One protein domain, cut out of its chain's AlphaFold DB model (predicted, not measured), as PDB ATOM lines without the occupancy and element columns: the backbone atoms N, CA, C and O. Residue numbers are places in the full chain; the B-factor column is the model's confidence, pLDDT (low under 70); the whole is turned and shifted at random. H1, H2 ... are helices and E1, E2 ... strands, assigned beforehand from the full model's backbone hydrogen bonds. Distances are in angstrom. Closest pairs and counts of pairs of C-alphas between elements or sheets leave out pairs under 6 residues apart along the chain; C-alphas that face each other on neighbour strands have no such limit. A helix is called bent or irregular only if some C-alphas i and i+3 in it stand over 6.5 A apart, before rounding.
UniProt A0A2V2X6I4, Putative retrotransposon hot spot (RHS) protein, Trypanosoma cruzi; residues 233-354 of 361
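AT A GLANCE: This is residues 233 to 354 of the 361 residues of the protein "Putative retrotransposon hot spot (RHS) protein" of Trypanosoma cruzi (UniProt A0A2V2X6I4). A row of helices runs H1, H3, then the pair H4 and H5, then H6, with H1 and H6 at its two ends, and a long two-stranded hairpin, E1 and E2, reaches out from beside H2 and H3. The row is loosely joined, through few contacts; short H2 lies near its middle, and an 18-residue stretch without a named element, 259 to 276, leads into the hairpin. The printed part has 122 residues, with six named helices and two strands in the order H1 H2 E1 E2 H3 H4 H5 H6, a mixed class of helices and strands with an antiparallel sheet, E1 - E2. It is compact, with a radius of gyration of the C-alphas of 14.7 A and spans of 45 by 38 by 27 A.

IN THESE COORDINATES: Find C-alpha 233 at (275.326, 392.658, 366.437); from there H1 runs 23.1 A to residue 248. H2 is residues 255 to 258. At C-alpha 277, (262.343, 383.983, 379.006), E1 begins and runs 23.5 A to 285; E2, residues 288 to 295, is 22.5 A long. Next come H3, residues 298 to 309, 16.6 A; H4, 314 to 322, 12.1 A; H5, 329 to 341, 12.4 A; and H6, 344 to 353, 14.5 A, ending at (252.088, 360.337, 379.472). H5 is irregular: C-alphas 335 and 338 are 9.3 A apart.

HOW THE PARTS SIT: Look first at residues 243 to 248, with which alone H1 touches H3, at a shallow tilt of 20 degrees, the same way; the closest C-alphas, of Val 247 and Ile 304, are 5.8 A apart. H2 is close to H4 but not clearly touching, the C-alphas of Thr 256 and Leu 320 being closest at 7.0 A. In the hairpin E1 and E2, antiparallel at 149 degrees, N 280 and O 292 are 2.8 A apart and N 290 and O 282 3.0 A, within hydrogen-bond range. H4 is the hub. It only just touches H3, with 3 pairs of C-alphas within 8 A, Thr 309 and Val 317 closest at 6.4 A, at a steep tilt of 48 degrees. H4 and H5 form a helical hairpin and only just touch, with 3 such pairs, Leu 321 and Val 332 closest at 6.8 A. H5 and H6 touch only at the corner, and only just, with 3 such pairs; Phe 341 and Val 347 are closest, 6.1 A. H1 and H6 are apart. Every O i to N i+4 pair is within hydrogen-bond range in H1, H3, H4 and H6, and 6 of 9 in H5; H2 is too short for one.

THE WHOLE: The C-alphas of Leu 234 and Gln 351, the two farthest apart, are 45.8 A from each other. The printed part has no cut, and the link from H2 to E1 is long. Its mean pLDDT is 72.7; 52 residues are under 70, among them 255 to 274 and 322 to 336.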
ATOM      1  N   GLN A 233     274.216 392.974 365.541       92.19
ATOM      2  CA  GLN A 233     275.326 392.658 366.437       92.19
ATOM      3  C   GLN A 233     275.317 393.469 367.741       92.19
ATOM      4  O   GLN A 233     275.764 392.956 368.767       92.19
ATOM      5  N   LEU A 234     274.830 394.711 367.716       92.31
ATOM      6  CA  LEU A 234     274.718 395.532 368.920       92.31
ATOM      7  C   LEU A 234     273.619 394.988 369.837       92.31
ATOM      8  O   LEU A 234     273.878 394.745 371.013       92.31
ATOM      9  N   GLU A 235     272.433 394.729 369.284       91.56
ATOM     10  CA  GLU A 235     271.291 394.168 370.023       91.56
ATOM     11  C   GLU A 235     271.607 392.784 370.595       91.56
ATOM     12  O   GLU A 235     271.284 392.500 371.744       91.56
ATOM     13  N   TYR A 236     272.303 391.940 369.831       93.75
ATOM     14  CA  TYR A 236     272.814 390.658 370.309       93.75
ATOM     15  C   TYR A 236     273.703 390.819 371.552       93.75
ATOM     16  O   TYR A 236     273.458 390.164 372.562       93.75
ATOM     17  N   LYS A 237     274.688 391.729 371.527       95.25
ATOM     18  CA  LYS A 237     275.576 391.972 372.681       95.25
ATOM     19  C   LYS A 237     274.830 392.540 373.888       95.25
ATOM     20  O   LYS A 237     275.115 392.152 375.020       95.25
ATOM     21  N   ILE A 238     273.888 393.456 373.653       91.75
ATOM     22  CA  ILE A 238     273.032 394.016 374.707       91.75
ATOM     23  C   ILE A 238     272.229 392.894 375.363       91.75
ATOM     24  O   ILE A 238     272.229 392.785 376.588       91.75
ATOM     25  N   GLN A 239     271.597 392.043 374.555       91.25
ATOM     26  CA  GLN A 239     270.789 390.931 375.034       91.25
ATOM     27  C   GLN A 239     271.630 389.909 375.804       91.25
ATOM     28  O   GLN A 239     271.221 389.497 376.884       91.25
ATOM     29  N   LEU A 240     272.821 389.558 375.313       93.19
ATOM     30  CA  LEU A 240     273.732 388.640 376.000       93.19
ATOM     31  C   LEU A 240     274.127 389.171 377.389       93.19
ATOM     32  O   LEU A 240     273.966 388.480 378.392       93.19
ATOM     33  N   SER A 241     274.537 390.443 377.476       92.50
ATOM     34  CA  SER A 241     274.858 391.078 378.765       92.50
ATOM     35  C   SER A 241     273.642 391.166 379.691       92.50
ATOM     36  O   SER A 241     273.763 391.028 380.911       92.50
ATOM     37  N   ALA A 242     272.459 391.411 379.131       89.38
ATOM     38  CA  ALA A 242     271.229 391.457 379.900       89.38
ATOM     39  C   ALA A 242     270.874 390.065 380.461       89.38
ATOM     40  O   ALA A 242     270.463 389.986 381.619       89.38
ATOM     41  N   ILE A 243     271.076 388.987 379.691       89.38
ATOM     42  CA  ILE A 243     270.891 387.598 380.142       89.38
ATOM     43  C   ILE A 243     271.814 387.312 381.327       89.38
ATOM     44  O   ILE A 243     271.331 386.922 382.386       89.38
ATOM     45  N   GLU A 244     273.113 387.591 381.204       89.69
ATOM     46  CA  GLU A 244     274.082 387.376 382.289       89.69
ATOM     47  C   GLU A 244     273.701 388.115 383.578       89.69
ATOM     48  O   GLU A 244     273.819 387.572 384.678       89.69
ATOM     49  N   LYS A 245     273.237 389.365 383.459       88.94
ATOM     50  CA  LYS A 245     272.782 390.158 384.608       88.94
ATOM     51  C   LYS A 245     271.517 389.575 385.225       88.94
ATOM     52  O   LYS A 245     271.442 389.481 386.444       88.94
ATOM     53  N   ALA A 246     270.546 389.190 384.401       85.81
ATOM     54  CA  ALA A 246     269.286 388.628 384.866       85.81
ATOM     55  C   ALA A 246     269.492 387.287 385.583       85.81
ATOM     56  O   ALA A 246     268.909 387.088 386.642       85.81
ATOM     57  N   VAL A 247     270.369 386.413 385.075       86.94
ATOM     58  CA  VAL A 247     270.676 385.129 385.728       86.94
ATOM     59  C   VAL A 247     271.261 385.332 387.127       86.94
ATOM     60  O   VAL A 247     270.857 384.644 388.057       86.94
ATOM     61  N   LYS A 248     272.143 386.322 387.316       87.12
ATOM     62  CA  LYS A 248     272.735 386.627 388.633       87.12
ATOM     63  C   LYS A 248     271.717 387.064 389.689       87.12
ATOM     64  O   LYS A 248     272.029 386.989 390.871       87.12
ATOM     65  N   LEU A 249     270.539 387.535 389.273       84.31
ATOM     66  CA  LEU A 249     269.452 387.953 390.163       84.31
ATOM     67  C   LEU A 249     268.504 386.801 390.532       84.31
ATOM     68  O   LEU A 249     267.593 386.998 391.334       84.31
ATOM     69  N   ILE A 250     268.686 385.619 389.937       81.75
ATOM     70  CA  ILE A 250     267.871 384.448 390.256       81.75
ATOM     71  C   ILE A 250     268.293 383.913 391.621       81.75
ATOM     72  O   ILE A 250     269.470 383.644 391.868       81.75
ATOM     73  N   GLU A 251     267.297 383.707 392.472       81.38
ATOM     74  CA  GLU A 251     267.411 383.068 393.774       81.38
ATOM     75  C   GLU A 251     266.621 381.751 393.766       81.38
ATOM     76  O   GLU A 251     265.649 381.604 393.018       81.38
ATOM     77  N   PRO A 252     266.948 380.777 394.632       75.81
ATOM     78  CA  PRO A 252     266.175 379.540 394.726       75.81
ATOM     79  C   PRO A 252     264.673 379.775 394.963       75.81
ATOM     80  O   PRO A 252     263.842 379.050 394.416       75.81
ATOM     81  N   SER A 253     264.328 380.827 395.713       76.31
ATOM     82  CA  SER A 253     262.959 381.239 396.057       76.31
ATOM     83  C   SER A 253     262.110 381.683 394.854       76.31
ATOM     84  O   SER A 253     260.896 381.485 394.884       76.31
ATOM     85  N   ASN A 254     262.725 382.252 393.808       72.75
ATOM     86  CA  ASN A 254     262.052 382.774 392.606       72.75
ATOM     87  C   ASN A 254     262.368 381.970 391.326       72.75
ATOM     88  O   ASN A 254     261.863 382.265 390.244       72.75
ATOM     89  N   SER A 255     263.187 380.922 391.447       69.38
ATOM     90  CA  SER A 255     263.699 380.109 390.336       69.38
ATOM     91  C   SER A 255     262.616 379.500 389.434       69.38
ATOM     92  O   SER A 255     262.804 379.398 388.218       69.38
ATOM     93  N   THR A 256     261.449 379.157 389.990       65.62
ATOM     94  CA  THR A 256     260.316 378.617 389.222       65.62
ATOM     95  C   THR A 256     259.812 379.584 388.155       65.62
ATOM     96  O   THR A 256     259.353 379.157 387.098       65.62
ATOM     97  N   ASP A 257     259.935 380.889 388.379       63.31
ATOM     98  CA  ASP A 257     259.390 381.883 387.458       63.31
ATOM     99  C   ASP A 257     260.263 382.056 386.198       63.31
ATOM    100  O   ASP A 257     259.780 382.509 385.156       63.31
ATOM    101  N   TYR A 258     261.527 381.620 386.264       61.47
ATOM    102  CA  TYR A 258     262.524 381.741 385.195       61.47
ATOM    103  C   TYR A 258     262.783 380.441 384.428       61.47
ATOM    104  O   TYR A 258     263.175 380.482 383.263       61.47
ATOM    105  N   MET A 259     262.534 379.279 385.037       59.28
ATOM    106  CA  MET A 259     262.789 377.975 384.406       59.28
ATOM    107  C   MET A 259     261.658 377.487 383.480       59.28
ATOM    108  O   MET A 259     261.671 376.344 383.034       59.28
ATOM    109  N   GLY A 260     260.667 378.334 383.173       53.78
ATOM    110  CA  GLY A 260     259.505 377.936 382.367       53.78
ATOM    111  C   GLY A 260     258.597 376.923 383.072       53.78
ATOM    112  O   GLY A 260     257.906 376.124 382.438       53.78
ATOM    113  N   VAL A 261     258.612 376.948 384.407       50.72
ATOM    114  CA  VAL A 261     257.921 376.003 385.286       50.72
ATOM    115  C   VAL A 261     256.463 376.457 385.401       50.72
ATOM    116  O   VAL A 261     256.054 377.147 386.329       50.72
ATOM    117  N   GLY A 262     255.676 376.084 384.388       47.16
ATOM    118  CA  GLY A 262     254.288 376.488 384.176       47.16
ATOM    119  C   GLY A 262     253.394 376.351 385.406       47.16
ATOM    120  O   GLY A 262     252.994 375.257 385.787       47.16
ATOM    121  N   ARG A 263     252.987 377.480 385.983       46.81
ATOM    122  CA  ARG A 263     251.629 377.565 386.518       46.81
ATOM    123  C   ARG A 263     250.710 377.714 385.307       46.81
ATOM    124  O   ARG A 263     251.013 378.481 384.401       46.81
ATOM    125  N   SER A 264     249.565 377.045 385.317       42.44
ATOM    126  CA  SER A 264     248.472 377.183 384.332       42.44
ATOM    127  C   SER A 264     247.901 378.612 384.207       42.44
ATOM    128  O   SER A 264     246.945 378.867 383.481       42.44
ATOM    129  N   LYS A 265     248.484 379.574 384.929       48.69
ATOM    130  CA  LYS A 265     248.207 381.006 384.886       48.69
ATOM    131  C   LYS A 265     249.533 381.756 384.890       48.69
ATOM    132  O   LYS A 265     250.029 382.090 385.962       48.69
ATOM    133  N   ILE A 266     250.144 381.996 383.734       50.47
ATOM    134  CA  ILE A 266     251.289 382.910 383.672       50.47
ATOM    135  C   ILE A 266     251.139 383.805 382.448       50.47
ATOM    136  O   ILE A 266     251.575 383.442 381.360       50.47
ATOM    137  N   TRP A 267     250.604 385.014 382.637       50.16
ATOM    138  CA  TRP A 267     251.060 386.159 381.850       50.16
ATOM    139  C   TRP A 267     251.973 387.116 382.615       50.16
ATOM    140  O   TRP A 267     252.131 388.291 382.281       50.16
ATOM    141  N   ILE A 268     252.779 386.472 383.455       53.06
ATOM    142  CA  ILE A 268     254.078 386.916 383.940       53.06
ATOM    143  C   ILE A 268     253.979 387.768 385.190       53.06
ATOM    144  O   ILE A 268     253.392 388.843 385.225       53.06
ATOM    145  N   ALA A 269     254.607 387.228 386.229       45.31
ATOM    146  CA  ALA A 269     254.823 387.902 387.481       45.31
ATOM    147  C   ALA A 269     255.730 389.125 387.274       45.31
ATOM    148  O   ALA A 269     256.674 389.077 386.489       45.31
ATOM    149  N   GLU A 270     255.447 390.205 387.997       47.56
ATOM    150  CA  GLU A 270     256.002 391.566 387.862       47.56
ATOM    151  C   GLU A 270     257.550 391.663 387.849       47.56
ATOM    152  O   GLU A 270     258.115 392.703 387.516       47.56
ATOM    153  N   TYR A 271     258.242 390.566 388.166       50.44
ATOM    154  CA  TYR A 271     259.689 390.421 388.345       50.44
ATOM    155  C   TYR A 271     260.393 389.554 387.281       50.44
ATOM    156  O   TYR A 271     261.628 389.510 387.242       50.44
ATOM    157  N   VAL A 272     259.672 388.862 386.390       55.00
ATOM    158  CA  VAL A 272     260.319 388.007 385.380       55.00
ATOM    159  C   VAL A 272     260.753 388.841 384.183       55.00
ATOM    160  O   VAL A 272     259.946 389.311 383.380       55.00
ATOM    161  N   SER A 273     262.064 388.994 384.034       61.19
ATOM    162  CA  SER A 273     262.628 389.670 382.879       61.19
ATOM    163  C   SER A 273     262.455 388.834 381.606       61.19
ATOM    164  O   SER A 273     263.050 387.763 381.462       61.19
ATOM    165  N   HIS A 274     261.733 389.385 380.627       67.81
ATOM    166  CA  HIS A 274     261.690 388.914 379.233       67.81
ATOM    167  C   HIS A 274     263.048 388.823 378.539       67.81
ATOM    168  O   HIS A 274     263.146 388.381 377.398       67.81
ATOM    169  N   THR A 275     264.103 389.256 379.215       76.56
ATOM    170  CA  THR A 275     265.469 389.025 378.794       76.56
ATOM    171  C   THR A 275     265.840 387.539 378.800       76.56
ATOM    172  O   THR A 275     266.525 387.106 377.882       76.56
ATOM    173  N   ILE A 276     265.403 386.749 379.787       80.69
ATOM    174  CA  ILE A 276     265.818 385.334 379.923       80.69
ATOM    175  C   ILE A 276     264.709 384.328 379.630       80.69
ATOM    176  O   ILE A 276     264.979 383.132 379.524       80.69
ATOM    177  N   VAL A 277     263.481 384.809 379.415       80.38
ATOM    178  CA  VAL A 277     262.343 383.983 379.006       80.38
ATOM    179  C   VAL A 277     261.735 384.462 377.690       80.38
ATOM    180  O   VAL A 277     261.554 385.659 377.457       80.38
ATOM    181  N   ARG A 278     261.353 383.506 376.847       83.12
ATOM    182  CA  ARG A 278     260.478 383.712 375.692       83.12
ATOM    183  C   ARG A 278     259.085 383.174 375.982       83.12
ATOM    184  O   ARG A 278     258.905 382.263 376.785       83.12
ATOM    185  N   PHE A 279     258.109 383.725 375.283       80.31
ATOM    186  CA  PHE A 279     256.725 383.299 375.365       80.31
ATOM    187  C   PHE A 279     256.445 382.224 374.314       80.31
ATOM    188  O   PHE A 279     256.791 382.398 373.143       80.31
ATOM    189  N   VAL A 280     255.848 381.116 374.741       80.19
ATOM    190  CA  VAL A 280     255.558 379.950 373.905       80.19
ATOM    191  C   VAL A 280     254.086 379.590 374.025       80.19
ATOM    192  O   VAL A 280     253.505 379.587 375.107       80.19
ATOM    193  N   ARG A 281     253.482 379.283 372.884       84.31
ATOM    194  CA  ARG A 281     252.106 378.830 372.758       84.31
ATOM    195  C   ARG A 281     251.984 377.374 373.180       84.31
ATOM    196  O   ARG A 281     252.717 376.511 372.704       84.31
ATOM    197  N   VAL A 282     250.980 377.115 373.997       76.25
ATOM    198  CA  VAL A 282     250.572 375.803 374.470       76.25
ATOM    199  C   VAL A 282     249.101 375.599 374.125       76.25
ATOM    200  O   VAL A 282     248.290 376.521 374.213       76.25
ATOM    201  N   ARG A 283     248.750 374.372 373.735       68.38
ATOM    202  CA  ARG A 283     247.360 373.934 373.601       68.38
ATOM    203  C   ARG A 283     247.059 372.958 374.728       68.38
ATOM    204  O   ARG A 283     247.508 371.819 374.665       68.38
ATOM    205  N   GLU A 284     246.360 373.433 375.754       59.53
ATOM    206  CA  GLU A 284     245.875 372.573 376.844       59.53
ATOM    207  C   GLU A 284     244.576 371.863 376.431       59.53
ATOM    208  O   GLU A 284     244.441 370.664 376.647       59.53
ATOM    209  N   GLU A 285     243.675 372.571 375.739       61.34
ATOM    210  CA  GLU A 285     242.414 372.041 375.206       61.34
ATOM    211  C   GLU A 285     242.189 372.487 373.746       61.34
ATOM    212  O   GLU A 285     242.717 373.524 373.320       61.34
ATOM    213  N   PRO A 286     241.398 371.742 372.947       58.28
ATOM    214  CA  PRO A 286     241.003 372.175 371.609       58.28
ATOM    215  C   PRO A 286     240.329 373.555 371.645       58.28
ATOM    216  O   PRO A 286     239.280 373.733 372.250       58.28
ATOM    217  N   GLY A 287     240.933 374.542 370.981       58.03
ATOM    218  CA  GLY A 287     240.382 375.898 370.866       58.03
ATOM    219  C   GLY A 287     240.801 376.889 371.958       58.03
ATOM    220  O   GLY A 287     240.524 378.076 371.801       58.03
ATOM    221  N   ILE A 288     241.519 376.461 373.005       64.69
ATOM    222  CA  ILE A 288     242.052 377.359 374.044       64.69
ATOM    223  C   ILE A 288     243.576 377.446 373.908       64.69
ATOM    224  O   ILE A 288     244.309 376.506 374.220       64.69
ATOM    225  N   GLU A 289     244.064 378.592 373.423       69.81
ATOM    226  CA  GLU A 289     245.498 378.890 373.391       69.81
ATOM    227  C   GLU A 289     245.920 379.539 374.713       69.81
ATOM    228  O   GLU A 289     245.447 380.617 375.082       69.81
ATOM    229  N   VAL A 290     246.839 378.879 375.415       72.88
ATOM    230  CA  VAL A 290     247.485 379.404 376.619       72.88
ATOM    231  C   VAL A 290     248.931 379.730 376.265       72.88
ATOM    232  O   VAL A 290     249.567 379.050 375.461       72.88
ATOM    233  N   GLY A 291     249.449 380.815 376.825       73.88
ATOM    234  CA  GLY A 291     250.858 381.151 376.705       73.88
ATOM    235  C   GLY A 291     251.618 380.753 377.962       73.88
ATOM    236  O   GLY A 291     251.105 380.886 379.072       73.88
ATOM    237  N   CYS A 292     252.840 380.270 377.784       73.44
ATOM    238  CA  CYS A 292     253.740 379.918 378.870       73.44
ATOM    239  C   CYS A 292     255.113 380.546 378.645       73.44
ATOM    240  O   CYS A 292     255.551 380.745 377.511       73.44
ATOM    241  N   ASN A 293     255.820 380.815 379.739       75.31
ATOM    242  CA  ASN A 293     257.229 381.170 379.667       75.31
ATOM    243  C   ASN A 293     258.066 379.915 379.410       75.31
ATOM    244  O   ASN A 293     257.816 378.866 379.996       75.31
ATOM    245  N   ALA A 294     259.087 380.054 378.579       76.81
ATOM    246  CA  ALA A 294     260.165 379.093 378.404       76.81
ATOM    247  C   ALA A 294     261.501 379.849 378.417       76.81
ATOM    248  O   ALA A 294     261.508 381.043 378.108       76.81
ATOM    249  N   PRO A 295     262.635 379.195 378.713       81.19
ATOM    250  CA  PRO A 295     263.943 379.818 378.550       81.19
ATOM    251  C   PRO A 295     264.105 380.420 377.149       81.19
ATOM    252  O   PRO A 295     263.661 379.843 376.149       81.19
ATOM    253  N   VAL A 296     264.709 381.609 377.077       86.75
ATOM    254  CA  VAL A 296     264.839 382.364 375.822       86.75
ATOM    255  C   VAL A 296     265.662 381.604 374.777       86.75
ATOM    256  O   VAL A 296     265.372 381.690 373.583       86.75
ATOM    257  N   SER A 297     266.639 380.820 375.233       88.31
ATOM    258  CA  SER A 297     267.596 380.076 374.419       88.31
ATOM    259  C   SER A 297     268.113 378.840 375.167       88.31
ATOM    260  O   SER A 297     267.888 378.693 376.375       88.31
ATOM    261  N   ARG A 298     268.822 377.959 374.452       85.38
ATOM    262  CA  ARG A 298     269.454 376.771 375.042       85.38
ATOM    263  C   ARG A 298     270.577 377.171 376.000       85.38
ATOM    264  O   ARG A 298     270.621 376.676 377.125       85.38
ATOM    265  N   SER A 299     271.428 378.112 375.592       88.56
ATOM    266  CA  SER A 299     272.518 378.622 376.427       88.56
ATOM    267  C   SER A 299     271.995 379.288 377.703       88.56
ATOM    268  O   SER A 299     272.450 378.960 378.796       88.56
ATOM    269  N   ALA A 300     270.952 380.123 377.607       85.81
ATOM    270  CA  ALA A 300     270.343 380.749 378.780       85.81
ATOM    271  C   ALA A 300     269.804 379.703 379.766       85.81
ATOM    272  O   ALA A 300     270.011 379.834 380.970       85.81
ATOM    273  N   MET A 301     269.167 378.634 379.275       83.12
ATOM    274  CA  MET A 301     268.721 377.530 380.128       83.12
ATOM    275  C   MET A 301     269.891 376.851 380.849       83.12
ATOM    276  O   MET A 301     269.796 376.576 382.048       83.12
ATOM    277  N   ALA A 302     271.000 376.617 380.145       83.19
ATOM    278  CA  ALA A 302     272.201 376.036 380.732       83.19
ATOM    279  C   ALA A 302     272.792 376.941 381.821       83.19
ATOM    280  O   ALA A 302     273.090 376.461 382.914       83.19
ATOM    281  N   THR A 303     272.894 378.250 381.567       87.44
ATOM    282  CA  THR A 303     273.422 379.217 382.541       87.44
ATOM    283  C   THR A 303     272.522 379.337 383.772       87.44
ATOM    284  O   THR A 303     273.028 379.339 384.893       87.44
ATOM    285  N   ILE A 304     271.194 379.389 383.593       83.50
ATOM    286  CA  ILE A 304     270.228 379.401 384.707       83.50
ATOM    287  C   ILE A 304     270.395 378.140 385.556       83.50
ATOM    288  O   ILE A 304     270.498 378.221 386.779       83.50
ATOM    289  N   THR A 305     270.453 376.976 384.910       80.62
ATOM    290  CA  THR A 305     270.584 375.691 385.604       80.62
ATOM    291  C   THR A 305     271.892 375.625 386.384       80.62
ATOM    292  O   THR A 305     271.872 375.317 387.572       80.62
ATOM    293  N   GLN A 306     273.014 375.995 385.760       85.25
ATOM    294  CA  GLN A 306     274.321 376.029 386.413       85.25
ATOM    295  C   GLN A 306     274.323 376.952 387.641       85.25
ATOM    296  O   GLN A 306     274.794 376.566 388.712       85.25
ATOM    297  N   HIS A 307     273.765 378.158 387.505       87.69
ATOM    298  CA  HIS A 307     273.648 379.118 388.603       87.69
ATOM    299  C   HIS A 307     272.851 378.542 389.781       87.69
ATOM    300  O   HIS A 307     273.304 378.615 390.922       87.69
ATOM    301  N   LEU A 308     271.726 377.877 389.510       83.81
ATOM    302  CA  LEU A 308     270.908 377.234 390.542       83.81
ATOM    303  C   LEU A 308     271.605 376.041 391.200       83.81
ATOM    304  O   LEU A 308     271.519 375.887 392.420       83.81
ATOM    305  N   THR A 309     272.341 375.227 390.437       84.12
ATOM    306  CA  THR A 309     273.100 374.091 390.992       84.12
ATOM    307  C   THR A 309     274.248 374.519 391.904       84.12
ATOM    308  O   THR A 309     274.681 373.739 392.747       84.12
ATOM    309  N   ASN A 310     274.718 375.765 391.787       86.62
ATOM    310  CA  ASN A 310     275.700 376.325 392.717       86.62
ATOM    311  C   ASN A 310     275.074 376.753 394.055       86.62
ATOM    312  O   ASN A 310     275.795 376.940 395.032       86.62
ATOM    313  N   MET A 311     273.750 376.930 394.108       85.69
ATOM    314  CA  MET A 311     273.016 377.382 395.297       85.69
ATOM    315  C   MET A 311     272.213 376.270 395.970       85.69
ATOM    316  O   MET A 311     271.903 376.360 397.155       85.69
ATOM    317  N   THR A 312     271.836 375.242 395.211       83.69
ATOM    318  CA  THR A 312     270.945 374.165 395.653       83.69
ATOM    319  C   THR A 312     271.403 372.817 395.104       83.69
ATOM    320  O   THR A 312     272.039 372.775 394.048       83.69
ATOM    321  N   PRO A 313     271.092 371.703 395.791       84.06
ATOM    322  CA  PRO A 313     271.450 370.373 395.317       84.06
ATOM    323  C   PRO A 313     270.957 370.123 393.881       84.06
ATOM    324  O   PRO A 313     269.797 370.412 393.575       84.06
ATOM    325  N   PRO A 314     271.775 369.521 392.996       78.12
ATOM    326  CA  PRO A 314     271.387 369.275 391.606       78.12
ATOM    327  C   PRO A 314     270.089 368.480 391.439       78.12
ATOM    328  O   PRO A 314     269.345 368.709 390.491       78.12
ATOM    329  N   VAL A 315     269.788 367.576 392.378       76.31
ATOM    330  CA  VAL A 315     268.534 366.811 392.379       76.31
ATOM    331  C   VAL A 315     267.309 367.707 392.577       76.31
ATOM    332  O   VAL A 315     266.276 367.459 391.961       76.31
ATOM    333  N   ASP A 316     267.423 368.775 393.365       78.00
ATOM    334  CA  ASP A 316     266.328 369.708 393.625       78.00
ATOM    335  C   ASP A 316     266.097 370.626 392.425       78.00
ATOM    336  O   ASP A 316     264.952 370.827 392.025       78.00
ATOM    337  N   VAL A 317     267.172 371.100 391.785       75.94
ATOM    338  CA  VAL A 317     267.097 371.846 390.514       75.94
ATOM    339  C   VAL A 317     266.475 370.981 389.422       75.94
ATOM    340  O   VAL A 317     265.597 371.428 388.684       75.94
ATOM    341  N   PHE A 318     266.887 369.717 389.345       74.38
ATOM    342  CA  PHE A 318     266.318 368.772 388.402       74.38
ATOM    343  C   PHE A 318     264.832 368.536 388.690       74.38
ATOM    344  O   PHE A 318     264.008 368.694 387.798       74.38
ATOM    345  N   ASN A 319     264.440 368.278 389.938       73.56
ATOM    346  CA  ASN A 319     263.031 368.149 390.316       73.56
ATOM    347  C   ASN A 319     262.221 369.431 390.054       73.56
ATOM    348  O   ASN A 319     261.029 369.348 389.758       73.56
ATOM    349  N   LEU A 320     262.842 370.610 390.127       72.62
ATOM    350  CA  LEU A 320     262.218 371.887 389.788       72.62
ATOM    351  C   LEU A 320     261.939 371.998 388.286       72.62
ATOM    352  O   LEU A 320     260.825 372.363 387.911       72.62
ATOM    353  N   LEU A 321     262.889 371.580 387.442       70.25
ATOM    354  CA  LEU A 321     262.660 371.373 386.008       70.25
ATOM    355  C   LEU A 321     261.546 370.345 385.762       70.25
ATOM    356  O   LEU A 321     260.751 370.516 384.837       70.25
ATOM    357  N   LEU A 322     261.456 369.305 386.606       67.62
ATOM    358  CA  LEU A 322     260.449 368.259 386.452       67.62
ATOM    359  C   LEU A 322     259.037 368.627 386.940       67.62
ATOM    360  O   LEU A 322     258.066 367.954 386.597       67.62
ATOM    361  N   ARG A 323     258.882 369.621 387.816       63.91
ATOM    362  CA  ARG A 323     257.648 369.760 388.611       63.91
ATOM    363  C   ARG A 323     256.400 370.130 387.801       63.91
ATOM    364  O   ARG A 323     255.309 369.771 388.228       63.91
ATOM    365  N   ASN A 324     256.529 370.786 386.643       59.06
ATOM    366  CA  ASN A 324     255.388 371.404 385.938       59.06
ATOM    367  C   ASN A 324     255.234 370.970 384.461       59.06
ATOM    368  O   ASN A 324     254.963 371.780 383.574       59.06
ATOM    369  N   PHE A 325     255.362 369.669 384.185       59.53
ATOM    370  CA  PHE A 325     255.347 369.070 382.838       59.53
ATOM    371  C   PHE A 325     254.005 368.984 382.109       59.53
ATOM    372  O   PHE A 325     253.759 368.023 381.376       59.53
ATOM    373  N   GLY A 326     253.144 369.993 382.200       53.44
ATOM    374  CA  GLY A 326     252.037 370.094 381.248       53.44
ATOM    375  C   GLY A 326     252.546 369.973 379.800       53.44
ATOM    376  O   GLY A 326     252.066 369.119 379.054       53.44
ATOM    377  N   CYS A 327     253.583 370.753 379.445       50.56
ATOM    378  CA  CYS A 327     253.758 371.189 378.050       50.56
ATOM    379  C   CYS A 327     255.207 371.203 377.500       50.56
ATOM    380  O   CYS A 327     255.383 371.354 376.294       50.56
ATOM    381  N   PHE A 328     256.250 371.020 378.329       57.03
ATOM    382  CA  PHE A 328     257.664 371.203 377.917       57.03
ATOM    383  C   PHE A 328     258.607 370.049 378.287       57.03
ATOM    384  O   PHE A 328     259.808 370.240 378.458       57.03
ATOM    385  N   LEU A 329     258.072 368.829 378.380       62.06
ATOM    386  CA  LEU A 329     258.839 367.619 378.704       62.06
ATOM    387  C   LEU A 329     260.043 367.404 377.766       62.06
ATOM    388  O   LEU A 329     261.128 367.034 378.208       62.06
ATOM    389  N   TRP A 330     259.875 367.741 376.488       61.50
ATOM    390  CA  TRP A 330     260.934 367.674 375.485       61.50
ATOM    391  C   TRP A 330     262.125 368.599 375.790       61.50
ATOM    392  O   TRP A 330     263.257 368.190 375.567       61.50
ATOM    393  N   VAL A 331     261.900 369.791 376.362       61.41
ATOM    394  CA  VAL A 331     262.969 370.755 376.691       61.41
ATOM    395  C   VAL A 331     263.882 370.189 377.779       61.41
ATOM    396  O   VAL A 331     265.104 370.304 377.705       61.41
ATOM    397  N   VAL A 332     263.294 369.534 378.785       63.12
ATOM    398  CA  VAL A 332     264.063 368.915 379.872       63.12
ATOM    399  C   VAL A 332     264.801 367.672 379.383       63.12
ATOM    400  O   VAL A 332     265.937 367.465 379.796       63.12
ATOM    401  N   PHE A 333     264.223 366.876 378.476       67.44
ATOM    402  CA  PHE A 333     264.934 365.733 377.888       67.44
ATOM    403  C   PHE A 333     266.082 366.136 376.976       67.44
ATOM    404  O   PHE A 333     267.147 365.530 377.050       67.44
ATOM    405  N   GLU A 334     265.884 367.158 376.146       65.31
ATOM    406  CA  GLU A 334     266.941 367.683 375.284       65.31
ATOM    407  C   GLU A 334     268.141 368.159 376.115       65.31
ATOM    408  O   GLU A 334     269.286 367.976 375.711       65.31
ATOM    409  N   TYR A 335     267.883 368.708 377.305       63.44
ATOM    410  CA  TYR A 335     268.921 369.214 378.196       63.44
ATOM    411  C   TYR A 335     269.556 368.141 379.096       63.44
ATOM    412  O   TYR A 335     270.776 368.029 379.178       63.44
ATOM    413  N   ALA A 336     268.742 367.356 379.803       64.44
ATOM    414  CA  ALA A 336     269.221 366.416 380.812       64.44
ATOM    415  C   ALA A 336     269.576 365.034 380.246       64.44
ATOM    416  O   ALA A 336     270.163 364.218 380.960       64.44
ATOM    417  N   GLY A 337     269.238 364.761 378.981       72.25
ATOM    418  CA  GLY A 337     269.625 363.550 378.263       72.25
ATOM    419  C   GLY A 337     269.382 362.274 379.071       72.25
ATOM    420  O   GLY A 337     268.274 362.010 379.540       72.25
ATOM    421  N   THR A 338     270.440 361.482 379.268       67.31
ATOM    422  CA  THR A 338     270.385 360.221 380.024       67.31
ATOM    423  C   THR A 338     270.145 360.414 381.520       67.31
ATOM    424  O   THR A 338     269.538 359.548 382.145       67.31
ATOM    425  N   ALA A 339     270.553 361.549 382.102       65.75
ATOM    426  CA  ALA A 339     270.343 361.829 383.523       65.75
ATOM    427  C   ALA A 339     268.849 361.922 383.866       65.75
ATOM    428  O   ALA A 339     268.452 361.573 384.978       65.75
ATOM    429  N   ALA A 340     268.009 362.300 382.894       68.94
ATOM    430  CA  ALA A 340     266.568 362.300 383.082       68.94
ATOM    431  C   ALA A 340     265.991 360.898 383.307       68.94
ATOM    432  O   ALA A 340     265.101 360.740 384.133       68.94
ATOM    433  N   PHE A 341     266.534 359.869 382.655       68.75
ATOM    434  CA  PHE A 341     266.071 358.485 382.814       68.75
ATOM    435  C   PHE A 341     266.536 357.828 384.120       68.75
ATOM    436  O   PHE A 341     265.979 356.813 384.526       68.75
ATOM    437  N   MET A 342     267.526 358.412 384.799       73.12
ATOM    438  CA  MET A 342     268.018 357.925 386.093       73.12
ATOM    439  C   MET A 342     267.222 358.482 387.281       73.12
ATOM    440  O   MET A 342     267.423 358.043 388.413       73.12
ATOM    441  N   ASN A 343     266.326 359.447 387.053       69.56
ATOM    442  CA  ASN A 343     265.493 360.028 388.097       69.56
ATOM    443  C   ASN A 343     264.112 359.334 388.144       69.56
ATOM    444  O   ASN A 343     263.347 359.442 387.182       69.56
ATOM    445  N   PRO A 344     263.736 358.689 389.265       71.88
ATOM    446  CA  PRO A 344     262.463 357.972 389.379       71.88
ATOM    447  C   PRO A 344     261.221 358.840 389.136       71.88
ATOM    448  O   PRO A 344     260.241 358.362 388.575       71.88
ATOM    449  N   HIS A 345     261.263 360.119 389.519       69.88
ATOM    450  CA  HIS A 345     260.161 361.058 389.304       69.88
ATOM    451  C   HIS A 345     259.977 361.356 387.809       69.88
ATOM    452  O   HIS A 345     258.854 361.379 387.315       69.88
ATOM    453  N   ALA A 346     261.072 361.524 387.061       69.12
ATOM    454  CA  ALA A 346     261.011 361.712 385.612       69.12
ATOM    455  C   ALA A 346     260.439 360.474 384.904       69.12
ATOM    456  O   ALA A 346     259.585 360.615 384.032       69.12
ATOM    457  N   VAL A 347     260.854 359.271 385.314       72.88
ATOM    458  CA  VAL A 347     260.343 358.004 384.762       72.88
ATOM    459  C   VAL A 347     258.845 357.828 385.036       72.88
ATOM    460  O   VAL A 347     258.104 357.492 384.114       72.88
ATOM    461  N   ASP A 348     258.373 358.125 386.251       74.75
ATOM    462  CA  ASP A 348     256.942 358.084 386.604       74.75
ATOM    463  C   ASP A 348     256.112 359.070 385.759       74.75
ATOM    464  O   ASP A 348     255.040 358.725 385.260       74.75
ATOM    465  N   ILE A 349     256.632 360.276 385.501       69.38
ATOM    466  CA  ILE A 349     255.977 361.250 384.612       69.38
ATOM    467  C   ILE A 349     255.867 360.722 383.177       69.38
ATOM    468  O   ILE A 349     254.802 360.843 382.569       69.38
ATOM    469  N   ILE A 350     256.950 360.155 382.629       70.94
ATOM    470  CA  ILE A 350     256.956 359.562 381.282       70.94
ATOM    471  C   ILE A 350     255.899 358.466 381.205       70.94
ATOM    472  O   ILE A 350     255.053 358.493 380.317       70.94
ATOM    473  N   GLN A 351     255.914 357.536 382.162       74.81
ATOM    474  CA  GLN A 351     255.003 356.398 382.191       74.81
ATOM    475  C   GLN A 351     253.533 356.834 382.152       74.81
ATOM    476  O   GLN A 351     252.732 356.219 381.457       74.81
ATOM    477  N   ARG A 352     253.176 357.925 382.841       73.12
ATOM    478  CA  ARG A 352     251.805 358.465 382.850       73.12
ATOM    479  C   ARG A 352     251.387 359.156 381.551       73.12
ATOM    480  O   ARG A 352     250.194 359.361 381.350       73.12
ATOM    481  N   LYS A 353     252.339 359.576 380.711       66.00
ATOM    482  CA  LYS A 353     252.088 360.337 379.472       66.00
ATOM    483  C   LYS A 353     252.362 359.560 378.186       66.00
ATOM    484  O   LYS A 353     252.020 360.054 377.114       66.00
ATOM    485  N   LEU A 354     252.987 358.389 378.269       68.06
ATOM    486  CA  LEU A 354     253.159 357.509 377.123       68.06
ATOM    487  C   LEU A 354     251.805 356.916 376.729       68.06
ATOM    488  O   LEU A 354     251.199 356.167 377.490       68.06
TER     489      LEU A 354